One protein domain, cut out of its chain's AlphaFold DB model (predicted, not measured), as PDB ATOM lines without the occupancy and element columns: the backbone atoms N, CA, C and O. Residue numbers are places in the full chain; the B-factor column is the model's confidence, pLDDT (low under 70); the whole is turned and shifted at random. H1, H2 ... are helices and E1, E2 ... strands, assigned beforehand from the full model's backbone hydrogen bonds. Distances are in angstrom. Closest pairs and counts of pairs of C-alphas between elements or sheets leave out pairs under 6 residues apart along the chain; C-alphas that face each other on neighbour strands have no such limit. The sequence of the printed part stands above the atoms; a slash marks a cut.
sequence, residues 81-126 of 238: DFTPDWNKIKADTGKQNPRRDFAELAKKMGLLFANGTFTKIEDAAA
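What this domain is: This is residues 81 to 126 of the 238 residues of an uncharacterized protein of Phialophora attinorum (UniProt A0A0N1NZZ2). A small hairpin of two strands, E1 and E2, stands at one end of a flat, open frame; helix H2 runs from it along one long side, and helix H1 makes a corner with H2 at the far end. From H1, residues 85 back to 81 lead toward the turn of the hairpin along the other long side, and residues 91 to 96 stick out at the corner. The printed part has 46 residues, with two named helices and two named strands in the order H1, H2, E1, E2; the sheet is E1 - E2, antiparallel, and the class is mixed, helices and strands. The whole is only just loose, close to compact, with a radius of gyration of the C-alphas of 11.8 A, and its C-alphas span 36 by 21 by 11 A.

How they stand to each other: E1, residues 111 to 114, and E2, residues 117 to 120, form a hairpin, antiparallel with 145 degrees between their directions. C-alphas 111 and 120 face each other at 4.6 A. N 112 and O 119 are within hydrogen-bond range at 2.8 A, as are N 119 and O 112 at 2.9 A. H2, residues 98 to 108, has C-alphas within 10 A of the sheet of E1 and E2 in its residues 102 to 107; the closest C-alphas of H2 and E1 are those of Ala 106 and Leu 112, 6.3 A apart. H2 and E2 are only just apart, with their closest C-alphas at 8.5 A. At its other end H2 touches H1, residues 86 to 93; their closest C-alphas are those of Lys 90 and Pro 98, 6.0 A apart, and their lines are about perpendicular at 85 degrees. H1 is apart from E1 and from E2. In H1 and H2 every O i to N i+4 pair is within hydrogen-bond range.

Where its parts are: E1 runs 9.6 A from C-alpha 111 at (505.827, 614.412, 481.428) to C-alpha 114. E2 runs 10.2 A and ends at C-alpha 120 at (503.062, 611.548, 479.071). H2 has 11 residues and is 15.2 A long from Pro 98 to Lys 108. H1 begins at C-alpha 86 at (506.398, 623.642, 497.783) and is 10.2 A long.

The domain as a whole: The two C-alphas farthest apart are those of Ala 91 and Ala 126, 36.3 A. Residues 91 to 96, of which 91 to 93 belong to H1, stand free. The printed part has no cut, and the links H1 to H2, H2 to E1 and E1 to E2 are tight. The mean pLDDT of the printed part is 82.4, and residues 123 to 126 are under 70.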
ATOM      1  N   ASP A  81     497.821 611.225 493.087       81.69
ATOM      2  CA  ASP A  81     497.621 612.226 494.152       81.69
ATOM      3  C   ASP A  81     498.897 612.924 494.679       81.69
ATOM      4  O   ASP A  81     498.944 613.420 495.810       81.69
ATOM      5  N   PHE A  82     499.939 613.030 493.843       83.56
ATOM      6  CA  PHE A  82     501.201 613.669 494.215       83.56
ATOM      7  C   PHE A  82     500.987 615.145 494.580       83.56
ATOM      8  O   PHE A  82     500.752 615.998 493.722       83.56
ATOM      9  N   THR A  83     501.104 615.452 495.872       84.81
ATOM     10  CA  THR A  83     500.862 616.791 496.428       84.81
ATOM     11  C   THR A  83     502.096 617.276 497.203       84.81
ATOM     12  O   THR A  83     502.136 617.188 498.428       84.81
ATOM     13  N   PRO A  84     503.145 617.757 496.508       84.38
ATOM     14  CA  PRO A  84     504.381 618.208 497.145       84.38
ATOM     15  C   PRO A  84     504.196 619.518 497.925       84.38
ATOM     16  O   PRO A  84     503.605 620.481 497.425       84.38
ATOM     17  N   ASP A  85     504.783 619.592 499.122       89.75
ATOM     18  CA  ASP A  85     504.879 620.839 499.887       89.75
ATOM     19  C   ASP A  85     505.966 621.753 499.299       89.75
ATOM     20  O   ASP A  85     507.153 621.683 499.628       89.75
ATOM     21  N   TRP A  86     505.533 622.652 498.417       87.12
ATOM     22  CA  TRP A  86     506.398 623.642 497.783       87.12
ATOM     23  C   TRP A  86     507.046 624.631 498.759       87.12
ATOM     24  O   TRP A  86     508.073 625.209 498.401       87.12
ATOM     25  N   ASN A  87     506.485 624.848 499.956       88.81
ATOM     26  CA  ASN A  87     507.081 625.745 500.951       88.81
ATOM     27  C   ASN A  87     508.280 625.071 501.615       88.81
ATOM     28  O   ASN A  87     509.348 625.679 501.693       88.81
ATOM     29  N   LYS A  88     508.128 623.800 502.002       89.81
ATOM     30  CA  LYS A  88     509.234 622.994 502.525       89.81
ATOM     31  C   LYS A  88     510.344 622.827 501.483       89.81
ATOM     32  O   LYS A  88     511.481 623.196 501.745       89.81
ATOM     33  N   ILE A  89     510.002 622.431 500.251       87.31
ATOM     34  CA  ILE A  89     510.985 622.292 499.156       87.31
ATOM     35  C   ILE A  89     511.713 623.620 498.878       87.31
ATOM     36  O   ILE A  89     512.902 623.622 498.562       87.31
ATOM     37  N   LYS A  90     511.028 624.767 498.995       88.94
ATOM     38  CA  LYS A  90     511.649 626.091 498.847       88.94
ATOM     39  C   LYS A  90     512.660 626.392 499.955       88.94
ATOM     40  O   LYS A  90     513.709 626.953 499.648       88.94
ATOM     41  N   ALA A  91     512.352 626.036 501.200       88.56
ATOM     42  CA  ALA A  91     513.281 626.177 502.316       88.56
ATOM     43  C   ALA A  91     514.508 625.267 502.129       88.56
ATOM     44  O   ALA A  91     515.633 625.754 502.186       88.56
ATOM     45  N   ASP A  92     514.284 623.992 501.801       85.50
ATOM     46  CA  ASP A  92     515.336 622.974 501.694       85.50
ATOM     47  C   ASP A  92     516.272 623.199 500.488       85.50
ATOM     48  O   ASP A  92     517.473 622.951 500.569       85.50
ATOM     49  N   THR A  93     515.748 623.680 499.351       83.94
ATOM     50  CA  THR A  93     516.541 623.870 498.114       83.94
ATOM     51  C   THR A  93     517.030 625.301 497.883       83.94
ATOM     52  O   THR A  93     517.773 625.540 496.929       83.94
ATOM     53  N   GLY A  94     516.559 626.278 498.666       87.31
ATOM     54  CA  GLY A  94     516.833 627.708 498.466       87.31
ATOM     55  C   GLY A  94     516.298 628.308 497.153       87.31
ATOM     56  O   GLY A  94     516.484 629.499 496.897       87.31
ATOM     57  N   LYS A  95     515.632 627.521 496.295       85.50
ATOM     58  CA  LYS A  95     515.175 627.972 494.974       85.50
ATOM     59  C   LYS A  95     513.999 628.933 495.098       85.50
ATOM     60  O   LYS A  95     513.056 628.708 495.853       85.50
ATOM     61  N   GLN A  96     514.000 629.993 494.289       85.88
ATOM     62  CA  GLN A  96     512.947 631.012 494.349       85.88
ATOM     63  C   GLN A  96     511.552 630.436 494.036       85.88
ATOM     64  O   GLN A  96     510.582 630.825 494.697       85.88
ATOM     65  N   ASN A  97     511.473 629.514 493.062       89.06
ATOM     66  CA  ASN A  97     510.240 628.955 492.497       89.06
ATOM     67  C   ASN A  97     510.358 627.436 492.198       89.06
ATOM     68  O   ASN A  97     510.229 627.042 491.035       89.06
ATOM     69  N   PRO A  98     510.513 626.553 493.205       87.56
ATOM     70  CA  PRO A  98     510.751 625.119 492.978       87.56
ATOM     71  C   PRO A  98     509.646 624.435 492.157       87.56
ATOM     72  O   PRO A  98     509.923 623.525 491.382       87.56
ATOM     73  N   ARG A  99     508.397 624.918 492.255       88.19
ATOM     74  CA  ARG A  99     507.267 624.452 491.435       88.19
ATOM     75  C   ARG A  99     507.488 624.658 489.933       88.19
ATOM     76  O   ARG A  99     507.052 623.832 489.136       88.19
ATOM     77  N   ARG A 100     508.130 625.764 489.544       88.88
ATOM     78  CA  ARG A 100     508.453 626.048 488.142       88.88
ATOM     79  C   ARG A 100     509.577 625.135 487.673       88.88
ATOM     80  O   ARG A 100     509.424 624.486 486.645       88.88
ATOM     81  N   ASP A 101     510.648 625.047 488.454       87.44
ATOM     82  CA  ASP A 101     511.829 624.247 488.117       87.44
ATOM     83  C   ASP A 101     511.467 622.760 487.976       87.44
ATOM     84  O   ASP A 101     511.900 622.089 487.040       87.44
ATOM     85  N   PHE A 102     510.591 622.260 488.856       87.50
ATOM     86  CA  PHE A 102     510.032 620.914 488.769       87.50
ATOM     87  C   PHE A 102     509.157 620.714 487.523       87.50
ATOM     88  O   PHE A 102     509.275 619.696 486.850       87.50
ATOM     89  N   ALA A 103     508.307 621.686 487.169       86.44
ATOM     90  CA  ALA A 103     507.495 621.607 485.953       86.44
ATOM     91  C   ALA A 103     508.342 621.668 484.667       86.44
ATOM     92  O   ALA A 103     507.988 621.043 483.668       86.44
ATOM     93  N   GLU A 104     509.463 622.394 484.670       88.50
ATOM     94  CA  GLU A 104     510.432 622.390 483.568       88.50
ATOM     95  C   GLU A 104     511.214 621.067 483.496       88.50
ATOM     96  O   GLU A 104     511.446 620.565 482.396       88.50
ATOM     97  N   LEU A 105     511.554 620.456 484.637       87.31
ATOM     98  CA  LEU A 105     512.146 619.116 484.691       87.31
ATOM     99  C   LEU A 105     511.174 618.042 484.177       87.31
ATOM    100  O   LEU A 105     511.555 617.256 483.318       87.31
ATOM    101  N   ALA A 106     509.918 618.046 484.631       87.00
ATOM    102  CA  ALA A 106     508.886 617.121 484.155       87.00
ATOM    103  C   ALA A 106     508.728 617.197 482.626       87.00
ATOM    104  O   ALA A 106     508.793 616.171 481.953       87.00
ATOM    105  N   LYS A 107     508.666 618.414 482.063       88.19
ATOM    106  CA  LYS A 107     508.617 618.623 480.606       88.19
ATOM    107  C   LYS A 107     509.829 618.047 479.873       88.19
ATOM    108  O   LYS A 107     509.652 617.439 478.822       88.19
ATOM    109  N   LYS A 108     511.044 618.202 480.416       87.19
ATOM    110  CA  LYS A 108     512.265 617.589 479.853       87.19
ATOM    111  C   LYS A 108     512.227 616.058 479.885       87.19
ATOM    112  O   LYS A 108     512.834 615.434 479.026       87.19
ATOM    113  N   MET A 109     511.505 615.469 480.837       83.06
ATOM    114  CA  MET A 109     511.270 614.022 480.928       83.06
ATOM    115  C   MET A 109     510.063 613.547 480.097       83.06
ATOM    116  O   MET A 109     509.645 612.407 480.251       83.06
ATOM    117  N   GLY A 110     509.465 614.393 479.249       87.69
ATOM    118  CA  GLY A 110     508.282 614.019 478.464       87.69
ATOM    119  C   GLY A 110     506.986 613.924 479.280       87.69
ATOM    120  O   GLY A 110     506.004 613.364 478.797       87.69
ATOM    121  N   LEU A 111     506.958 614.475 480.500       87.56
ATOM    122  CA  LEU A 111     505.827 614.412 481.428       87.56
ATOM    123  C   LEU A 111     505.139 615.773 481.610       87.56
ATOM    124  O   LEU A 111     505.771 616.817 481.797       87.56
ATOM    125  N   LEU A 112     503.810 615.742 481.637       87.62
ATOM    126  CA  LEU A 112     502.945 616.831 482.064       87.62
ATOM    127  C   LEU A 112     502.403 616.509 483.460       87.62
ATOM    128  O   LEU A 112     501.822 615.450 483.672       87.62
ATOM    129  N   PHE A 113     502.570 617.435 484.403       84.81
ATOM    130  CA  PHE A 113     501.970 617.331 485.731       84.81
ATOM    131  C   PHE A 113     500.687 618.167 485.796       84.81
ATOM    132  O   PHE A 113     500.741 619.400 485.714       84.81
ATOM    133  N   ALA A 114     499.540 617.507 485.946       78.31
ATOM    134  CA  ALA A 114     498.223 618.133 486.006       78.31
ATOM    135  C   ALA A 114     497.348 617.424 487.049       78.31
ATOM    136  O   ALA A 114     497.375 616.208 487.161       78.31
ATOM    137  N   ASN A 115     496.562 618.181 487.820       76.44
ATOM    138  CA  ASN A 115     495.582 617.645 488.781       76.44
ATOM    139  C   ASN A 115     496.112 616.584 489.781       76.44
ATOM    140  O   ASN A 115     495.330 615.781 490.271       76.44
ATOM    141  N   GLY A 116     497.410 616.596 490.111       77.50
ATOM    142  CA  GLY A 116     498.024 615.629 491.035       77.50
ATOM    143  C   GLY A 116     498.573 614.358 490.375       77.50
ATOM    144  O   GLY A 116     499.133 613.520 491.077       77.50
ATOM    145  N   THR A 117     498.476 614.221 489.051       79.06
ATOM    146  CA  THR A 117     498.993 613.071 488.295       79.06
ATOM    147  C   THR A 117     500.008 613.491 487.229       79.06
ATOM    148  O   THR A 117     500.035 614.641 486.772       79.06
ATOM    149  N   PHE A 118     500.872 612.549 486.840       84.69
ATOM    150  CA  PHE A 118     501.814 612.705 485.732       84.69
ATOM    151  C   PHE A 118     501.315 611.931 484.514       84.69
ATOM    152  O   PHE A 118     501.127 610.720 484.573       84.69
ATOM    153  N   THR A 119     501.145 612.625 483.395       82.88
ATOM    154  CA  THR A 119     500.772 612.033 482.105       82.88
ATOM    155  C   THR A 119     501.889 612.263 481.097       82.88
ATOM    156  O   THR A 119     502.496 613.337 481.094       82.88
ATOM    157  N   LYS A 120     502.149 611.311 480.198       84.19
ATOM    158  CA  LYS A 120     503.062 611.548 479.071       84.19
ATOM    159  C   LYS A 120     502.525 612.679 478.192       84.19
ATOM    160  O   LYS A 120     501.318 612.795 477.995       84.19
ATOM    161  N   ILE A 121     503.414 613.518 477.664       80.62
ATOM    162  CA  ILE A 121     503.044 614.656 476.805       80.62
ATOM    163  C   ILE A 121     502.422 614.175 475.484       80.62
ATOM    164  O   ILE A 121     501.534 614.841 474.961       80.62
ATOM    165  N   GLU A 122     502.831 613.007 474.985       71.81
ATOM    166  CA  GLU A 122     502.265 612.376 473.784       71.81
ATOM    167  C   GLU A 122     500.816 611.902 474.015       71.81
ATOM    168  O   GLU A 122     499.939 612.194 473.205       71.81
ATOM    169  N   ASP A 123     500.528 611.280 475.167       57.31
ATOM    170  CA  ASP A 123     499.164 610.887 475.567       57.31
ATOM    171  C   ASP A 123     498.278 612.094 475.945       57.31
ATOM    172  O   ASP A 123     497.053 612.052 475.813       57.31
ATOM    173  N   ALA A 124     498.880 613.211 476.370       55.22
ATOM    174  CA  ALA A 124     498.176 614.453 476.710       55.22
ATOM    175  C   ALA A 124     497.582 615.198 475.490       55.22
ATOM    176  O   ALA A 124     497.001 616.274 475.649       55.22
ATOM    177  N   ALA A 125     497.703 614.638 474.278       48.91
ATOM    178  CA  ALA A 125     497.047 615.136 473.069       48.91
ATOM    179  C   ALA A 125     495.514 614.945 473.079       48.91
ATOM    180  O   ALA A 125     494.808 615.629 472.335       48.91
ATOM    181  N   ALA A 126     494.973 614.077 473.945       45.38
ATOM    182  CA  ALA A 126     493.562 614.134 474.311       45.38
ATOM    183  C   ALA A 126     493.352 615.327 475.267       45.38
ATOM    184  O   ALA A 126     493.910 615.317 476.368       45.38
TER     185      ALA A 126